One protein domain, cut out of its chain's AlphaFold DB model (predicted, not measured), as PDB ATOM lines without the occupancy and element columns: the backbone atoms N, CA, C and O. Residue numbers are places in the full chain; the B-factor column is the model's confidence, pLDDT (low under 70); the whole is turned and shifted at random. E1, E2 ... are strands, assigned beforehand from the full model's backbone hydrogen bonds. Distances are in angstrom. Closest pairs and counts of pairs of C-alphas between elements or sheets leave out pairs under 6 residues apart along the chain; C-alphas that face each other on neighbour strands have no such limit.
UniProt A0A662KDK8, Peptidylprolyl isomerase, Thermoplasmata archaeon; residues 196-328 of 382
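AT A GLANCE: This is residues 196 to 328 of the 382 residues of the protein "Peptidylprolyl isomerase" of Thermoplasmata archaeon (UniProt A0A662KDK8). A flat arch of strands is made of three antiparallel sheets in a row, joined along one side by E10, E11 and E12, which follow one another through the three sheets. A curled sheet of six strands makes one end, the small sheet of E5, E6 and E11 follows, and the hairpin E1 and E2 with E12 makes the other end; residues 196 to 208, with no named element, lie between that hairpin and E3. The printed part has 133 residues, with no named helix and twelve named strands, E1 to E12 in order along the chain, and its class is all strand. The sheet orders are E3 E4 E7 E8 E9 E10, E5 E6 E11 and E1 E2 E12. It is compact, with a radius of gyration of the C-alphas of 16.2 A and spans of 53 by 38 by 19 A.

IN THESE COORDINATES: In the largest sheet, E3 is residues 236 to 239, E4 244 to 247, E7 274 to 280 at 19.3 A, E8 286 to 296 at 27.2 A, E9 300 to 306 at 19.7 A and E10 312 to 318 at 19.9 A. E5 is residues 253 to 258, E6 262 to 267 at 16.5 A and E11 320 to 324. E1 is residues 209 to 214, E2 218 to 223 at 16.1 A and E12 326 to 328. C-alpha 209 is at (-0.497, 28.423, -39.547), C-alpha 286 at (-10.394, 48.204, -53.094) and C-alpha 328 at (-9.607, 28.657, -32.792).

HOW THE PARTS SIT: The six-stranded sheet is strongly twisted, with edge strands E3 and E10. E7 to E10 form a meander, each strand the antiparallel neighbour of the one before. E8 bends by 56 degrees at residue 293; it pairs with E7 over residues 286 to 292, where N 289 and O 277 are 2.8 A apart, and with E9 over 292 to 296, where N 294 and O 302 are 2.9 A apart. In E9 and E10, a hairpin, N 303 and O 315 are 3.0 A apart; in E4 and E7, N 245 and O 278 are 2.8 A apart. E10 runs on into E11 at 42 degrees, and E11 into E12 at 76 degrees. E11 is antiparallel to E6, with N 265 and O 321 2.9 A apart. E12 is antiparallel to E2, with N 221 and O 327 2.9 A apart. E6 and E10 are only just apart, at 8.3 A.

THE WHOLE: The C-alphas farthest apart, those of Asn 215 and Gly 310, are 53.0 A apart. The printed part has no cut. The link from E2 to E3, 12 residues, is long; within it residues 232 to 233 pair antiparallel with residues 253 to 254 of E5. Mean pLDDT of the printed part is 90.4, and residues 281 to 286 are under 70.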
ATOM      1  N   ALA A 196      -5.434  27.170 -45.181       78.31
ATOM      2  CA  ALA A 196      -5.734  27.790 -46.464       78.31
ATOM      3  C   ALA A 196      -5.637  29.330 -46.387       78.31
ATOM      4  O   ALA A 196      -5.945  29.934 -45.350       78.31
ATOM      5  N   GLU A 197      -5.175  29.973 -47.464       76.00
ATOM      6  CA  GLU A 197      -4.861  31.411 -47.469       76.00
ATOM      7  C   GLU A 197      -6.104  32.262 -47.167       76.00
ATOM      8  O   GLU A 197      -6.017  33.243 -46.430       76.00
ATOM      9  N   GLU A 198      -7.276  31.821 -47.619       72.75
ATOM     10  CA  GLU A 198      -8.574  32.475 -47.426       72.75
ATOM     11  C   GLU A 198      -9.000  32.492 -45.948       72.75
ATOM     12  O   GLU A 198      -9.819  33.307 -45.520       72.75
ATOM     13  N   ARG A 199      -8.435  31.586 -45.140       77.56
ATOM     14  CA  ARG A 199      -8.666  31.479 -43.694       77.56
ATOM     15  C   ARG A 199      -7.557  32.145 -42.875       77.56
ATOM     16  O   ARG A 199      -7.687  32.250 -41.653       77.56
ATOM     17  N   ASN A 200      -6.475  32.604 -43.505       79.06
ATOM     18  CA  ASN A 200      -5.329  33.170 -42.808       79.06
ATOM     19  C   ASN A 200      -5.575  34.624 -42.374       79.06
ATOM     20  O   ASN A 200      -5.588  35.551 -43.181       79.06
ATOM     21  N   LYS A 201      -5.674  34.842 -41.059       79.88
ATOM     22  CA  LYS A 201      -5.835  36.180 -40.460       79.88
ATOM     23  C   LYS A 201      -4.579  37.050 -40.528       79.88
ATOM     24  O   LYS A 201      -4.655  38.249 -40.259       79.88
ATOM     25  N   TYR A 202      -3.429  36.466 -40.868       84.75
ATOM     26  CA  TYR A 202      -2.136  37.148 -40.909       84.75
ATOM     27  C   TYR A 202      -1.519  37.047 -42.309       84.75
ATOM     28  O   TYR A 202      -0.614  36.238 -42.526       84.75
ATOM     29  N   PRO A 203      -1.958  37.888 -43.268       81.94
ATOM     30  CA  PRO A 203      -1.469  37.844 -44.647       81.94
ATOM     31  C   PRO A 203       0.049  38.028 -44.781       81.94
ATOM     32  O   PRO A 203       0.640  37.572 -45.755       81.94
ATOM     33  N   ALA A 204       0.691  38.681 -43.803       85.06
ATOM     34  CA  ALA A 204       2.147  38.822 -43.747       85.06
ATOM     35  C   ALA A 204       2.888  37.481 -43.588       85.06
ATOM     36  O   ALA A 204       4.071  37.401 -43.905       85.06
ATOM     37  N   TRP A 205       2.211  36.439 -43.104       88.19
ATOM     38  CA  TRP A 205       2.778  35.131 -42.782       88.19
ATOM     39  C   TRP A 205       2.009  34.030 -43.515       88.19
ATOM     40  O   TRP A 205       1.223  33.278 -42.929       88.19
ATOM     41  N   LYS A 206       2.213  33.948 -44.831       83.88
ATOM     42  CA  LYS A 206       1.635  32.879 -45.655       83.88
ATOM     43  C   LYS A 206       2.150  31.513 -45.197       83.88
ATOM     44  O   LYS A 206       3.326  31.381 -44.871       83.88
ATOM     45  N   ASN A 207       1.276  30.507 -45.172       85.38
ATOM     46  CA  ASN A 207       1.609  29.114 -44.831       85.38
ATOM     47  C   ASN A 207       2.245  28.913 -43.438       85.38
ATOM     48  O   ASN A 207       2.893  27.904 -43.185       85.38
ATOM     49  N   CYS A 208       2.057  29.866 -42.524       90.06
ATOM     50  CA  CYS A 208       2.666  29.853 -41.188       90.06
ATOM     51  C   CYS A 208       1.745  29.297 -40.093       90.06
ATOM     52  O   CYS A 208       2.147  29.166 -38.938       90.06
ATOM     53  N   SER A 209       0.498  28.998 -40.445       92.25
ATOM     54  CA  SER A 209      -0.497  28.423 -39.547       92.25
ATOM     55  C   SER A 209      -0.715  26.970 -39.934       92.25
ATOM     56  O   SER A 209      -0.998  26.700 -41.096       92.25
ATOM     57  N   VAL A 210      -0.609  26.050 -38.979       93.81
ATOM     58  CA  VAL A 210      -0.841  24.614 -39.191       93.81
ATOM     59  C   VAL A 210      -2.059  24.175 -38.397       93.81
ATOM     60  O   VAL A 210      -2.231  24.580 -37.246       93.81
ATOM     61  N   VAL A 211      -2.898  23.337 -38.993       94.62
ATOM     62  CA  VAL A 211      -4.051  22.736 -38.324       94.62
ATOM     63  C   VAL A 211      -3.580  21.700 -37.306       94.62
ATOM     64  O   VAL A 211      -2.929  20.718 -37.655       94.62
ATOM     65  N   THR A 212      -3.938  21.885 -36.037       96.12
ATOM     66  CA  THR A 212      -3.544  20.974 -34.947       96.12
ATOM     67  C   THR A 212      -4.674  20.079 -34.470       96.12
ATOM     68  O   THR A 212      -4.431  18.981 -33.974       96.12
ATOM     69  N   LYS A 213      -5.920  20.530 -34.612       96.00
ATOM     70  CA  LYS A 213      -7.117  19.771 -34.247       96.00
ATOM     71  C   LYS A 213      -8.304  20.286 -35.045       96.00
ATOM     72  O   LYS A 213      -8.406  21.481 -35.302       96.00
ATOM     73  N   VAL A 214      -9.237  19.400 -35.365       93.69
ATOM     74  CA  VAL A 214     -10.531  19.757 -35.956       93.69
ATOM     75  C   VAL A 214     -11.622  19.010 -35.198       93.69
ATOM     76  O   VAL A 214     -11.435  17.851 -34.832       93.69
ATOM     77  N   ASN A 215     -12.755  19.656 -34.941       92.88
ATOM     78  CA  ASN A 215     -13.974  18.980 -34.502       92.88
ATOM     79  C   ASN A 215     -15.169  19.404 -35.378       92.88
ATOM     80  O   ASN A 215     -14.986  19.918 -36.484       92.88
ATOM     81  N   GLU A 216     -16.395  19.167 -34.910       89.81
ATOM     82  CA  GLU A 216     -17.617  19.474 -35.661       89.81
ATOM     83  C   GLU A 216     -17.839  20.967 -35.945       89.81
ATOM     84  O   GLU A 216     -18.495  21.295 -36.925       89.81
ATOM     85  N   THR A 217     -17.323  21.888 -35.128       94.12
ATOM     86  CA  THR A 217     -17.622  23.325 -35.288       94.12
ATOM     87  C   THR A 217     -16.394  24.216 -35.310       94.12
ATOM     88  O   THR A 217     -16.480  25.400 -35.631       94.12
ATOM     89  N   THR A 218     -15.246  23.687 -34.912       94.94
ATOM     90  CA  THR A 218     -14.060  24.468 -34.599       94.94
ATOM     91  C   THR A 218     -12.816  23.803 -35.164       94.94
ATOM     92  O   THR A 218     -12.636  22.584 -35.131       94.94
ATOM     93  N   LEU A 219     -11.945  24.658 -35.675       94.56
ATOM     94  CA  LEU A 219     -10.608  24.356 -36.141       94.56
ATOM     95  C   LEU A 219      -9.614  24.978 -35.164       94.56
ATOM     96  O   LEU A 219      -9.745  26.152 -34.829       94.56
ATOM     97  N   TRP A 220      -8.623  24.217 -34.714       96.00
ATOM     98  CA  TRP A 220      -7.500  24.732 -33.941       96.00
ATOM     99  C   TRP A 220      -6.288  24.834 -34.842       96.00
ATOM    100  O   TRP A 220      -5.963  23.895 -35.573       96.00
ATOM    101  N   ILE A 221      -5.606  25.967 -34.746       95.62
ATOM    102  CA  ILE A 221      -4.378  26.226 -35.480       95.62
ATOM    103  C   ILE A 221      -3.250  26.571 -34.521       95.62
ATOM    104  O   ILE A 221      -3.476  27.158 -33.458       95.62
ATOM    105  N   TYR A 222      -2.038  26.228 -34.937       95.19
ATOM    106  CA  TYR A 222      -0.807  26.688 -34.322       95.19
ATOM    107  C   TYR A 222      -0.010  27.533 -35.306       95.19
ATOM    108  O   TYR A 222       0.256  27.105 -36.428       95.19
ATOM    109  N   ILE A 223       0.370  28.732 -34.877       94.50
ATOM    110  CA  ILE A 223       1.087  29.701 -35.705       94.50
ATOM    111  C   ILE A 223       2.577  29.658 -35.369       94.50
ATOM    112  O   ILE A 223       2.980  29.826 -34.211       94.50
ATOM    113  N   THR A 224       3.396  29.487 -36.403       93.38
ATOM    114  CA  THR A 224       4.853  29.593 -36.346       93.38
ATOM    115  C   THR A 224       5.292  30.652 -37.349       93.38
ATOM    116  O   THR A 224       5.093  30.454 -38.544       93.38
ATOM    117  N   PRO A 225       5.841  31.791 -36.895       90.88
ATOM    118  CA  PRO A 225       6.229  32.852 -37.806       90.88
ATOM    119  C   PRO A 225       7.407  32.393 -38.681       90.88
ATOM    120  O   PRO A 225       8.229  31.602 -38.216       90.88
ATOM    121  N   PRO A 226       7.534  32.909 -39.914       90.38
ATOM    122  CA  PRO A 226       8.596  32.496 -40.827       90.38
ATOM    123  C   PRO A 226       9.916  33.240 -40.568       90.38
ATOM    124  O   PRO A 226      10.934  32.900 -41.158       90.38
ATOM    125  N   TYR A 227       9.886  34.260 -39.707       89.56
ATOM    126  CA  TYR A 227      10.996  35.165 -39.431       89.56
ATOM    127  C   TYR A 227      11.607  34.897 -38.059       89.56
ATOM    128  O   TYR A 227      10.899  34.588 -37.094       89.56
ATOM    129  N   SER A 228      12.919  35.089 -37.962       92.44
ATOM    130  CA  SER A 228      13.624  35.051 -36.679       92.44
ATOM    131  C   SER A 228      13.357  36.314 -35.852       92.44
ATOM    132  O   SER A 228      12.938  37.355 -36.367       92.44
ATOM    133  N   ILE A 229      13.617  36.251 -34.543       95.06
ATOM    134  CA  ILE A 229      13.565  37.442 -33.679       95.06
ATOM    135  C   ILE A 229      14.546  38.495 -34.219       95.06
ATOM    136  O   ILE A 229      15.705  38.190 -34.484       95.06
ATOM    137  N   GLY A 230      14.071  39.733 -34.373       93.00
ATOM    138  CA  GLY A 230      14.852  40.859 -34.896       93.00
ATOM    139  C   GLY A 230      14.941  40.953 -36.425       93.00
ATOM    140  O   GLY A 230      15.398  41.977 -36.928       93.00
ATOM    141  N   GLU A 231      14.480  39.947 -37.170       95.81
ATOM    142  CA  GLU A 231      14.421  40.012 -38.630       95.81
ATOM    143  C   GLU A 231      13.289  40.944 -39.090       95.81
ATOM    144  O   GLU A 231      12.166  40.893 -38.575       95.81
ATOM    145  N   ASN A 232      13.598  41.822 -40.049       95.88
ATOM    146  CA  ASN A 232      12.662  42.829 -40.539       95.88
ATOM    147  C   ASN A 232      11.737  42.262 -41.623       95.88
ATOM    148  O   ASN A 232      12.192  41.658 -42.589       95.88
ATOM    149  N   PHE A 233      10.448  42.568 -41.522       95.50
ATOM    150  CA  PHE A 233       9.429  42.248 -42.518       95.50
ATOM    151  C   PHE A 233       8.345  43.336 -42.567       95.50
ATOM    152  O   PHE A 233       8.396  44.338 -41.846       95.50
ATOM    153  N   THR A 234       7.359  43.164 -43.448       95.25
ATOM    154  CA  THR A 234       6.209  44.074 -43.570       95.25
ATOM    155  C   THR A 234       4.999  43.467 -42.871       95.25
ATOM    156  O   THR A 234       4.478  42.447 -43.316       95.25
ATOM    157  N   TRP A 235       4.549  44.068 -41.767       95.12
ATOM    158  CA  TRP A 235       3.339  43.604 -41.090       95.12
ATOM    159  C   TRP A 235       2.080  44.020 -41.852       95.12
ATOM    160  O   TRP A 235       1.932  45.171 -42.268       95.12
ATOM    161  N   ILE A 236       1.167  43.068 -42.014       92.19
ATOM    162  CA  ILE A 236      -0.120  43.239 -42.682       92.19
ATOM    163  C   ILE A 236      -1.172  42.594 -41.789       92.19
ATOM    164  O   ILE A 236      -1.035  41.425 -41.426       92.19
ATOM    165  N   GLU A 237      -2.227  43.338 -41.475       88.31
ATOM    166  CA  GLU A 237      -3.385  42.835 -40.737       88.31
ATOM    167  C   GLU A 237      -4.682  43.059 -41.518       88.31
ATOM    168  O   GLU A 237      -4.790  43.984 -42.331       88.31
ATOM    169  N   PHE A 238      -5.674  42.209 -41.259       85.19
ATOM    170  CA  PHE A 238      -7.031  42.373 -41.764       85.19
ATOM    171  C   PHE A 238      -7.974  42.706 -40.605       85.19
ATOM    172  O   PHE A 238      -8.118  41.935 -39.657       85.19
ATOM    173  N   ASP A 239      -8.607  43.872 -40.677       82.19
ATOM    174  CA  ASP A 239      -9.647  44.298 -39.747       82.19
ATOM    175  C   ASP A 239     -11.001  43.800 -40.260       82.19
ATOM    176  O   ASP A 239     -11.646  44.449 -41.086       82.19
ATOM    177  N   GLU A 240     -11.418  42.634 -39.760       76.06
ATOM    178  CA  GLU A 240     -12.681  41.977 -40.120       76.06
ATOM    179  C   GLU A 240     -13.905  42.868 -39.856       76.06
ATOM    180  O   GLU A 240     -14.887  42.794 -40.589       76.06
ATOM    181  N   LYS A 241     -13.855  43.745 -38.841       78.81
ATOM    182  CA  LYS A 241     -14.994  44.595 -38.467       78.81
ATOM    183  C   LYS A 241     -15.265  45.671 -39.514       78.81
ATOM    184  O   LYS A 241     -16.418  46.000 -39.773       78.81
ATOM    185  N   ASN A 242     -14.200  46.243 -40.065       80.19
ATOM    186  CA  ASN A 242     -14.286  47.333 -41.034       80.19
ATOM    187  C   ASN A 242     -14.027  46.864 -42.475       80.19
ATOM    188  O   ASN A 242     -14.061  47.688 -43.386       80.19
ATOM    189  N   LEU A 243     -13.751  45.568 -42.676       81.50
ATOM    190  CA  LEU A 243     -13.342  44.972 -43.952       81.50
ATOM    191  C   LEU A 243     -12.169  45.734 -44.589       81.50
ATOM    192  O   LEU A 243     -12.173  46.054 -45.781       81.50
ATOM    193  N   THR A 244     -11.159  46.059 -43.773       86.31
ATOM    194  CA  THR A 244      -9.977  46.802 -44.232       86.31
ATOM    195  C   THR A 244      -8.694  46.009 -44.061       86.31
ATOM    196  O   THR A 244      -8.424  45.495 -42.978       86.31
ATOM    197  N   ARG A 245      -7.853  45.989 -45.096       89.12
ATOM    198  CA  ARG A 245      -6.464  45.523 -45.018       89.12
ATOM    199  C   ARG A 245      -5.560  46.700 -44.671       89.12
ATOM    200  O   ARG A 245      -5.605  47.728 -45.346       89.12
ATOM    201  N   ILE A 246      -4.737  46.546 -43.640       91.94
ATOM    202  CA  ILE A 246      -3.784  47.563 -43.190       91.94
ATOM    203  C   ILE A 246      -2.374  47.019 -43.406       91.94
ATOM    204  O   ILE A 246      -1.997  46.000 -42.833       91.94
ATOM    205  N   GLU A 247      -1.601  47.703 -44.240       95.12
ATOM    206  CA  GLU A 247      -0.199  47.404 -44.516       95.12
ATOM    207  C   GLU A 247       0.679  48.466 -43.853       95.12
ATOM    208  O   GLU A 247       0.611  49.653 -44.184       95.12
ATOM    209  N   TYR A 248       1.478  48.027 -42.882       96.25
ATOM    210  CA  TYR A 248       2.422  48.869 -42.151       96.25
ATOM    211  C   TYR A 248       3.667  49.158 -43.004       96.25
ATOM    212  O   TYR A 248       3.840  48.546 -44.061       96.25
ATOM    213  N   PRO A 249       4.549  50.090 -42.588       97.38
ATOM    214  CA  PRO A 249       5.671  50.496 -43.421       97.38
ATOM    215  C   PRO A 249       6.568  49.314 -43.803       97.38
ATOM    216  O   PRO A 249       6.863  48.436 -42.984       97.38
ATOM    217  N   LYS A 250       7.005  49.301 -45.066       96.00
ATOM    218  CA  LYS A 250       7.739  48.177 -45.654       96.00
ATOM    219  C   LYS A 250       9.025  47.877 -44.888       96.00
ATOM    220  O   LYS A 250       9.848  48.768 -44.703       96.00
ATOM    221  N   ASN A 251       9.218  46.616 -44.505       95.38
ATOM    222  CA  ASN A 251      10.405  46.123 -43.790       95.38
ATOM    223  C   ASN A 251      10.719  46.895 -42.495       95.38
ATOM    224  O   ASN A 251      11.881  47.053 -42.122       95.38
ATOM    225  N   LYS A 252       9.684  47.399 -41.813       96.88
ATOM    226  CA  LYS A 252       9.803  48.122 -40.536       96.88
ATOM    227  C   LYS A 252       9.172  47.372 -39.369       96.88
ATOM    228  O   LYS A 252       9.046  47.942 -38.291       96.88
ATOM    229  N   SER A 253       8.763  46.125 -39.542       96.88
ATOM    230  CA  SER A 253       8.224  45.295 -38.465       96.88
ATOM    231  C   SER A 253       9.210  44.197 -38.111       96.88
ATOM    232  O   SER A 253       9.854  43.657 -38.999       96.88
ATOM    233  N   ALA A 254       9.306  43.848 -36.834       96.94
ATOM    234  CA  ALA A 254      10.121  42.729 -36.385       96.94
ATOM    235  C   ALA A 254       9.411  41.971 -35.265       96.94
ATOM    236  O   ALA A 254       8.613  42.536 -34.507       96.94
ATOM    237  N   ILE A 255       9.725  40.685 -35.142       97.38
ATOM    238  CA  ILE A 255       9.340  39.915 -33.965       97.38
ATOM    239  C   ILE A 255      10.313  40.274 -32.848       97.38
ATOM    240  O   ILE A 255      11.525  40.165 -33.020       97.38
ATOM    241  N   VAL A 256       9.782  40.717 -31.711       97.06
ATOM    242  CA  VAL A 256      10.581  41.122 -30.542       97.06
ATOM    243  C   VAL A 256      10.561  40.081 -29.429       97.06
ATOM    244  O   VAL A 256      11.428  40.101 -28.565       97.06
ATOM    245  N   ASN A 257       9.583  39.173 -29.439       97.25
ATOM    246  CA  ASN A 257       9.506  38.059 -28.499       97.25
ATOM    247  C   ASN A 257       8.688  36.901 -29.087       97.25
ATOM    248  O   ASN A 257       7.674  37.137 -29.750       97.25
ATOM    249  N   ILE A 258       9.097  35.664 -28.804       96.06
ATOM    250  CA  ILE A 258       8.353  34.442 -29.131       96.06
ATOM    251  C   ILE A 258       8.378  33.535 -27.907       96.06
ATOM    252  O   ILE A 258       9.440  33.173 -27.409       96.06
ATOM    253  N   THR A 259       7.199  33.126 -27.453       95.38
ATOM    254  CA  THR A 259       7.023  32.086 -26.438       95.38
ATOM    255  C   THR A 259       6.251  30.906 -27.034       95.38
ATOM    256  O   THR A 259       5.891  30.903 -28.217       95.38
ATOM    257  N   ASN A 260       5.963  29.888 -26.220       92.12
ATOM    258  CA  ASN A 260       5.073  28.799 -26.628       92.12
ATOM    259  C   ASN A 260       3.618  29.267 -26.809       92.12
ATOM    260  O   ASN A 260       2.867  28.640 -27.554       92.12
ATOM    261  N   GLU A 261       3.225  30.375 -26.175       96.06
ATOM    262  CA  GLU A 261       1.845  30.869 -26.172       96.06
ATOM    263  C   GLU A 261       1.630  32.056 -27.107       96.06
ATOM    264  O   GLU A 261       0.560  32.187 -27.705       96.06
ATOM    265  N   THR A 262       2.630  32.929 -27.240       97.25
ATOM    266  CA  THR A 262       2.484  34.229 -27.897       97.25
ATOM    267  C   THR A 262       3.662  34.593 -28.794       97.25
ATOM    268  O   THR A 262       4.801  34.193 -28.559       97.25
ATOM    269  N   ILE A 263       3.372  35.386 -29.824       96.75
ATOM    270  CA  ILE A 263       4.350  36.080 -30.666       96.75
ATOM    271  C   ILE A 263       4.086  37.577 -30.519       96.75
ATOM    272  O   ILE A 263       2.952  38.024 -30.704       96.75
ATOM    273  N   THR A 264       5.124  38.348 -30.207       97.19
ATOM    274  CA  THR A 264       5.039  39.807 -30.121       97.19
ATOM    275  C   THR A 264       5.712  40.426 -31.334       97.19
ATOM    276  O   THR A 264       6.927  40.317 -31.503       97.19
ATOM    277  N   VAL A 265       4.927  41.112 -32.162       96.62
ATOM    278  CA  VAL A 265       5.411  41.897 -33.303       96.62
ATOM    279  C   VAL A 265       5.423  43.369 -32.919       96.62
ATOM    280  O   VAL A 265       4.439  43.875 -32.378       96.62
ATOM    281  N   ARG A 266       6.517  44.070 -33.227       97.00
ATOM    282  CA  ARG A 266       6.627  45.520 -33.054       97.00
ATOM    283  C   ARG A 266       6.910  46.197 -34.386       97.00
ATOM    284  O   ARG A 266       7.777  45.763 -35.140       97.00
ATOM    285  N   VAL A 267       6.195  47.285 -34.649       97.38
ATOM    286  CA  VAL A 267       6.425  48.162 -35.796       97.38
ATOM    287  C   VAL A 267       7.361  49.298 -35.379       97.38
ATOM    288  O   VAL A 267       7.087  50.077 -34.461       97.38
ATOM    289  N   ASN A 268       8.480  49.404 -36.079       95.75
ATOM    290  CA  ASN A 268       9.527  50.406 -35.929       95.75
ATOM    291  C   ASN A 268       9.402  51.473 -37.027       95.75
ATOM    292  O   ASN A 268      10.340  51.728 -37.782       95.75
ATOM    293  N   ALA A 269       8.215  52.076 -37.125       96.62
ATOM    294  CA  ALA A 269       7.950  53.152 -38.072       96.62
ATOM    295  C   ALA A 269       8.814  54.389 -37.775       96.62
ATOM    296  O   ALA A 269       9.143  54.685 -36.626       96.62
ATOM    297  N   SER A 270       9.160  55.121 -38.824       96.81
ATOM    298  CA  SER A 270       9.846  56.411 -38.799       96.81
ATOM    299  C   SER A 270       8.894  57.519 -39.257       96.81
ATOM    300  O   SER A 270       7.929  57.265 -39.978       96.81
ATOM    301  N   ILE A 271       9.146  58.763 -38.842       96.94
ATOM    302  CA  ILE A 271       8.394  59.918 -39.357       96.94
ATOM    303  C   ILE A 271       8.523  59.937 -40.885       96.94
ATOM    304  O   ILE A 271       9.606  59.699 -41.419       96.94
ATOM    305  N   ASN A 272       7.420  60.233 -41.573       96.06
ATOM    306  CA  ASN A 272       7.252  60.200 -43.028       96.06
ATOM    307  C   ASN A 272       7.116  58.809 -43.669       96.06
ATOM    308  O   ASN A 272       6.875  58.750 -44.876       96.06
ATOM    309  N   ASP A 273       7.190  57.715 -42.903       97.75
ATOM    310  CA  ASP A 273       6.817  56.390 -43.409       97.75
ATOM    311  C   ASP A 273       5.338  56.359 -43.835       97.75
ATOM    312  O   ASP A 273       4.532  57.203 -43.437       97.75
ATOM    313  N   THR A 274       4.964  55.373 -44.652       97.00
ATOM    314  CA  THR A 274       3.594  55.224 -45.166       97.00
ATOM    315  C   THR A 274       2.924  53.971 -44.614       97.00
ATOM    316  O   THR A 274       3.507  52.889 -44.647       97.00
ATOM    317  N   ILE A 275       1.682  54.121 -44.151       97.12
ATOM    318  CA  ILE A 275       0.758  53.034 -43.814       97.12
ATOM    319  C   ILE A 275      -0.367  53.047 -44.844       97.12
ATOM    320  O   ILE A 275      -1.048  54.060 -45.003       97.12
ATOM    321  N   ASN A 276      -0.590  51.929 -45.525       95.31
ATOM    322  CA  ASN A 276      -1.663  51.813 -46.508       95.31
ATOM    323  C   ASN A 276      -2.879  51.134 -45.889       95.31
ATOM    324  O   ASN A 276      -2.771  50.077 -45.271       95.31
ATOM    325  N   VAL A 277      -4.046  51.739 -46.074       93.12
ATOM    326  CA  VAL A 277      -5.333  51.183 -45.662       93.12
ATOM    327  C   VAL A 277      -6.167  50.961 -46.910       93.12
ATOM    328  O   VAL A 277      -6.571  51.925 -47.557       93.12
ATOM    329  N   SER A 278      -6.430  49.700 -47.228       90.56
ATOM    330  CA  SER A 278      -7.286  49.298 -48.339       90.56
ATOM    331  C   SER A 278      -8.644  48.854 -47.800       90.56
ATOM    332  O   SER A 278      -8.709  47.918 -47.003       90.56
ATOM    333  N   SER A 279      -9.718  49.517 -48.221       85.06
ATOM    334  CA  SER A 279     -11.098  49.146 -47.886       85.06
ATOM    335  C   SER A 279     -11.737  48.419 -49.060       85.06
ATOM    336  O   SER A 279     -11.747  48.964 -50.165       85.06
ATOM    337  N   PHE A 280     -12.286  47.229 -48.817       75.75
ATOM    338  CA  PHE A 280     -12.963  46.434 -49.842       75.75
ATOM    339  C   PHE A 280     -14.461  46.757 -49.866       75.75
ATOM    340  O   PHE A 280     -15.139  46.679 -48.842       75.75
ATOM    341  N   GLY A 281     -14.977  47.147 -51.033       56.81
ATOM    342  CA  GLY A 281     -16.416  47.277 -51.266       56.81
ATOM    343  C   GLY A 281     -17.091  45.929 -51.545       56.81
ATOM    344  O   GLY A 281     -16.424  44.935 -51.817       56.81
ATOM    345  N   PHE A 282     -18.429  45.924 -51.554       42.62
ATOM    346  CA  PHE A 282     -19.278  44.744 -51.809       42.62
ATOM    347  C   PHE A 282     -18.944  43.995 -53.119       42.62
ATOM    348  O   PHE A 282     -19.159  42.795 -53.211       42.62
ATOM    349  N   PHE A 283     -18.365  44.687 -54.109       35.09
ATOM    350  CA  PHE A 283     -17.973  44.133 -55.414       35.09
ATOM    351  C   PHE A 283     -16.458  43.901 -55.576       35.09
ATOM    352  O   PHE A 283     -15.972  43.776 -56.694       35.09
ATOM    353  N   GLY A 284     -15.676  43.912 -54.492       52.31
ATOM    354  CA  GLY A 284     -14.230  43.657 -54.556       52.31
ATOM    355  C   GLY A 284     -13.366  44.847 -54.997       52.31
ATOM    356  O   GLY A 284     -12.140  44.740 -54.997       52.31
ATOM    357  N   PHE A 285     -13.952  46.012 -55.305       48.41
ATOM    358  CA  PHE A 285     -13.176  47.236 -55.528       48.41
ATOM    359  C   PHE A 285     -12.512  47.688 -54.224       48.41
ATOM    360  O   PHE A 285     -13.192  48.009 -53.244       48.41
ATOM    361  N   ALA A 286     -11.179  47.723 -54.219       68.06
ATOM    362  CA  ALA A 286     -10.394  48.204 -53.094       68.06
ATOM    363  C   ALA A 286     -10.042  49.684 -53.285       68.06
ATOM    364  O   ALA A 286      -9.329  50.047 -54.221       68.06
ATOM    365  N   THR A 287     -10.491  50.547 -52.373       82.94
ATOM    366  CA  THR A 287      -9.956  51.916 -52.289       82.94
ATOM    367  C   THR A 287      -8.789  51.921 -51.319       82.94
ATOM    368  O   THR A 287      -8.932  51.468 -50.186       82.94
ATOM    369  N   THR A 288      -7.625  52.410 -51.754       89.00
ATOM    370  CA  THR A 288      -6.430  52.479 -50.902       89.00
ATOM    371  C   THR A 288      -6.146  53.920 -50.508       89.00
ATOM    372  O   THR A 288      -6.028  54.794 -51.362       89.00
ATOM    373  N   ARG A 289      -6.029  54.162 -49.201       91.88
ATOM    374  CA  ARG A 289      -5.608  55.439 -48.617       91.88
ATOM    375  C   ARG A 289      -4.234  55.279 -47.984       91.88
ATOM    376  O   ARG A 289      -4.035  54.387 -47.160       91.88
ATOM    377  N   SER A 290      -3.315  56.168 -48.337       94.94
ATOM    378  CA  SER A 290      -1.953  56.185 -47.806       94.94
ATOM    379  C   SER A 290      -1.842  57.218 -46.688       94.94
ATOM    380  O   SER A 290      -1.971  58.418 -46.923       94.94
ATOM    381  N   TYR A 291      -1.618  56.747 -45.465       96.56
ATOM    382  CA  TYR A 291      -1.405  57.571 -44.283       96.56
ATOM    383  C   TYR A 291       0.093  57.790 -44.058       96.56
ATOM    384  O   TYR A 291       0.853  56.828 -43.951       96.56
ATOM    385  N   ARG A 292       0.522  59.045 -43.937       97.56
ATOM    386  CA  ARG A 292       1.903  59.437 -43.652       97.56
ATOM    387  C   ARG A 292       2.130  59.536 -42.149       97.56
ATOM    388  O   ARG A 292       1.372  60.209 -41.455       97.56
ATOM    389  N   VAL A 293       3.158  58.869 -41.634       97.75
ATOM    390  CA  VAL A 293       3.493  58.867 -40.205       97.75
ATOM    391  C   VAL A 293       3.961  60.253 -39.770       97.75
ATOM    392  O   VAL A 293       4.910  60.800 -40.326       97.75
ATOM    393  N   GLU A 294       3.305  60.801 -38.751       97.19
ATOM    394  CA  GLU A 294       3.598  62.121 -38.176       97.19
ATOM    395  C   GLU A 294       4.362  61.993 -36.857       97.19
ATOM    396  O   GLU A 294       5.267  62.768 -36.572       97.19
ATOM    397  N   ASN A 295       3.985  61.011 -36.033       96.19
ATOM    398  CA  ASN A 295       4.570  60.791 -34.715       96.19
ATOM    399  C   ASN A 295       4.440  59.317 -34.303       96.19
ATOM    400  O   ASN A 295       3.447  58.662 -34.623       96.19
ATOM    401  N   VAL A 296       5.412  58.808 -33.549       95.25
ATOM    402  CA  VAL A 296       5.448  57.434 -33.038       95.25
ATOM    403  C   VAL A 296       5.634  57.477 -31.524       95.25
ATOM    404  O   VAL A 296       6.636  57.986 -31.032       95.25
ATOM    405  N   THR A 297       4.673  56.933 -30.782       94.38
ATOM    406  CA  THR A 297       4.757  56.765 -29.325       94.38
ATOM    407  C   THR A 297       5.124  55.325 -28.976       94.38
ATOM    408  O   THR A 297       5.361  54.498 -29.861       94.38
ATOM    409  N   GLU A 298       5.206  54.995 -27.685       90.00
ATOM    410  CA  GLU A 298       5.457  53.620 -27.243       90.00
ATOM    411  C   GLU A 298       4.404  52.632 -27.771       90.00
ATOM    412  O   GLU A 298       4.779  51.582 -28.302       90.00
ATOM    413  N   ASP A 299       3.130  53.032 -27.728       92.06
ATOM    414  CA  ASP A 299       1.976  52.174 -28.022       92.06
ATOM    415  C   ASP A 299       1.386  52.358 -29.427       92.06
ATOM    416  O   ASP A 299       0.803  51.423 -29.993       92.06
ATOM    417  N   TYR A 300       1.519  53.555 -30.011       96.19
ATOM    418  CA  TYR A 300       0.794  53.935 -31.225       96.19
ATOM    419  C   TYR A 300       1.670  54.626 -32.268       96.19
ATOM    420  O   TYR A 300       2.657  55.295 -31.967       96.19
ATOM    421  N   ILE A 301       1.238  54.514 -33.521       97.44
ATOM    422  CA  ILE A 301       1.720  55.306 -34.648       97.44
ATOM    423  C   ILE A 301       0.600  56.277 -35.028       97.44
ATOM    424  O   ILE A 301      -0.498  55.859 -35.397       97.44
ATOM    425  N   ASN A 302       0.861  57.577 -34.919       97.25
ATOM    426  CA  ASN A 302      -0.049  58.622 -35.371       97.25
ATOM    427  C   ASN A 302       0.304  58.964 -36.817       97.25
ATOM    428  O   ASN A 302       1.412  59.432 -37.091       97.25
ATOM    429  N   ALA A 303      -0.629  58.743 -37.735       97.31
ATOM    430  CA  ALA A 303      -0.427  59.037 -39.145       97.31
ATOM    431  C   ALA A 303      -1.603  59.832 -39.714       97.31
ATOM    432  O   ALA A 303      -2.711  59.814 -39.171       97.31
ATOM    433  N   SER A 304      -1.347  60.561 -40.793       96.88
ATOM    434  CA  SER A 304      -2.302  61.475 -41.400       96.88
ATOM    435  C   SER A 304      -2.542  61.161 -42.874       96.88
ATOM    436  O   SER A 304      -1.653  60.683 -43.568       96.88
ATOM    437  N   TYR A 305      -3.747  61.429 -43.358       95.25
ATOM    438  CA  TYR A 305      -4.103  61.357 -44.771       95.25
ATOM    439  C   TYR A 305      -4.672  62.708 -45.196       95.25
ATOM    440  O   TYR A 305      -5.597  63.204 -44.547       95.25
ATOM    441  N   THR A 306      -4.128  63.280 -46.268       93.19
ATOM    442  CA  THR A 306      -4.629  64.512 -46.882       93.19
ATOM    443  C   THR A 306      -5.442  64.149 -48.117       93.19
ATOM    444  O   THR A 306      -4.926  63.478 -49.011       93.19
ATOM    445  N   ASP A 307      -6.709  64.552 -48.156       89.12
ATOM    446  CA  ASP A 307      -7.566  64.331 -49.319       89.12
ATOM    447  C   ASP A 307      -7.236  65.286 -50.484       89.12
ATOM    448  O   ASP A 307      -6.398  66.183 -50.375       89.12
ATOM    449  N   GLN A 308      -7.901  65.094 -51.625       87.69
ATOM    450  CA  GLN A 308      -7.710  65.929 -52.819       87.69
ATOM    451  C   GLN A 308      -8.117  67.396 -52.606       87.69
ATOM    452  O   GLN A 308      -7.664  68.270 -53.340       87.69
ATOM    453  N   SER A 309      -8.954  67.671 -51.605       90.25
ATOM    454  CA  SER A 309      -9.378  69.015 -51.214       90.25
ATOM    455  C   SER A 309      -8.413  69.669 -50.216       90.25
ATOM    456  O   SER A 309      -8.642  70.803 -49.806       90.25
ATOM    457  N   GLY A 310      -7.334  68.980 -49.829       89.69
ATOM    458  CA  GLY A 310      -6.343  69.465 -48.872       89.69
ATOM    459  C   GLY A 310      -6.718  69.234 -47.405       89.69
ATOM    460  O   GLY A 310      -5.960  69.641 -46.521       89.69
ATOM    461  N   ASN A 311      -7.837  68.567 -47.107       92.00
ATOM    462  CA  ASN A 311      -8.234  68.300 -45.729       92.00
ATOM    463  C   ASN A 311      -7.419  67.148 -45.151       92.00
ATOM    464  O   ASN A 311      -7.347  66.054 -45.714       92.00
ATOM    465  N   LYS A 312      -6.841  67.387 -43.974       94.12
ATOM    466  CA  LYS A 312      -5.998  66.425 -43.269       94.12
ATOM    467  C   LYS A 312      -6.808  65.672 -42.214       94.12
ATOM    468  O   LYS A 312      -7.378  66.269 -41.306       94.12
ATOM    469  N   THR A 313      -6.814  64.348 -42.304       93.69
ATOM    470  CA  THR A 313      -7.417  63.437 -41.321       93.69
ATOM    471  C   THR A 313      -6.328  62.676 -40.580       93.69
ATOM    472  O   THR A 313      -5.303  62.343 -41.167       93.69
ATOM    473  N   TYR A 314      -6.534  62.383 -39.297       94.50
ATOM    474  CA  TYR A 314      -5.567  61.660 -38.468       94.50
ATOM    475  C   TYR A 314      -6.124  60.305 -38.046       94.50
ATOM    476  O   TYR A 314      -7.302  60.179 -37.715       94.50
ATOM    477  N   ARG A 315      -5.260  59.290 -38.018       94.69
ATOM    478  CA  ARG A 315      -5.584  57.949 -37.535       94.69
ATOM    479  C   ARG A 315      -4.465  57.429 -36.641       94.69
ATOM    480  O   ARG A 315      -3.281  57.584 -36.944       94.69
ATOM    481  N   LYS A 316      -4.864  56.807 -35.531       95.69
ATOM    482  CA  LYS A 316      -3.965  56.083 -34.629       95.69
ATOM    483  C   LYS A 316      -3.911  54.620 -35.051       95.69
ATOM    484  O   LYS A 316      -4.955  53.981 -35.173       95.69
ATOM    485  N   PHE A 317      -2.709  54.101 -35.244       95.00
ATOM    486  CA  PHE A 317      -2.441  52.702 -35.562       95.00
ATOM    487  C   PHE A 317      -1.712  52.040 -34.396       95.00
ATOM    488  O   PHE A 317      -0.938  52.697 -33.696       95.00
ATOM    489  N   LYS A 318      -1.958  50.749 -34.164       94.12
ATOM    490  CA  LYS A 318      -1.241  50.000 -33.127       94.12
ATOM    491  C   LYS A 318       0.217  49.833 -33.532       94.12
ATOM    492  O   LYS A 318       0.518  49.585 -34.696       94.12
ATOM    493  N   ARG A 319       1.122  49.949 -32.563       95.19
ATOM    494  CA  ARG A 319       2.552  49.715 -32.784       95.19
ATOM    495  C   ARG A 319       2.986  48.294 -32.426       95.19
ATOM    496  O   ARG A 319       3.943  47.789 -33.008       95.19
ATOM    497  N   THR A 320       2.283  47.660 -31.492       96.44
ATOM    498  CA  THR A 320       2.616  46.332 -30.964       96.44
ATOM    499  C   THR A 320       1.431  45.385 -31.119       96.44
ATOM    500  O   THR A 320       0.295  45.739 -30.794       96.44
ATOM    501  N   PHE A 321       1.708  44.169 -31.582       94.75
ATOM    502  CA  PHE A 321       0.725  43.106 -31.780       94.75
ATOM    503  C   PHE A 321       1.131  41.896 -30.957       94.75
ATOM    504  O   PHE A 321       2.259  41.421 -31.066       94.75
ATOM    505  N   ILE A 322       0.199  41.398 -30.149       95.12
ATOM    506  CA  ILE A 322       0.367  40.163 -29.386       95.12
ATOM    507  C   ILE A 322      -0.529  39.118 -30.035       95.12
ATOM    508  O   ILE A 322      -1.756  39.219 -29.998       95.12
ATOM    509  N   ILE A 323       0.098  38.127 -30.649       94.50
ATOM    510  CA  ILE A 323      -0.568  37.074 -31.406       94.50
ATOM    511  C   ILE A 323      -0.517  35.812 -30.567       94.50
ATOM    512  O   ILE A 323       0.565  35.355 -30.207       94.50
ATOM    513  N   LYS A 324      -1.676  35.230 -30.257       95.62
ATOM    514  CA  LYS A 324      -1.720  33.897 -29.647       95.62
ATOM    515  C   LYS A 324      -1.309  32.868 -30.691       95.62
ATOM    516  O   LYS A 324      -1.831  32.904 -31.802       95.62
ATOM    517  N   ARG A 325      -0.405  31.956 -30.339       94.88
ATOM    518  CA  ARG A 325       0.050  30.890 -31.241       94.88
ATOM    519  C   ARG A 325      -1.017  29.829 -31.432       94.88
ATOM    520  O   ARG A 325      -1.237  29.410 -32.556       94.88
ATOM    521  N   ASN A 326      -1.702  29.458 -30.353       95.81
ATOM    522  CA  ASN A 326      -2.882  28.602 -30.398       95.81
ATOM    523  C   ASN A 326      -4.135  29.456 -30.596       95.81
ATOM    524  O   ASN A 326      -4.453  30.299 -29.751       95.81
ATOM    525  N   GLN A 327      -4.852  29.224 -31.693       94.38
ATOM    526  CA  GLN A 327      -6.100  29.923 -32.003       94.38
ATOM    527  C   GLN A 327      -7.181  28.950 -32.454       94.38
ATOM    528  O   GLN A 327      -6.892  27.850 -32.919       94.38
ATOM    529  N   THR A 328      -8.430  29.387 -32.324       94.31
ATOM    530  CA  THR A 328      -9.607  28.657 -32.792       94.31
ATOM    531  C   THR A 328     -10.335  29.446 -33.867       94.31
ATOM    532  O   THR A 328     -10.545  30.650 -33.711       94.31
TER     533      THR A 328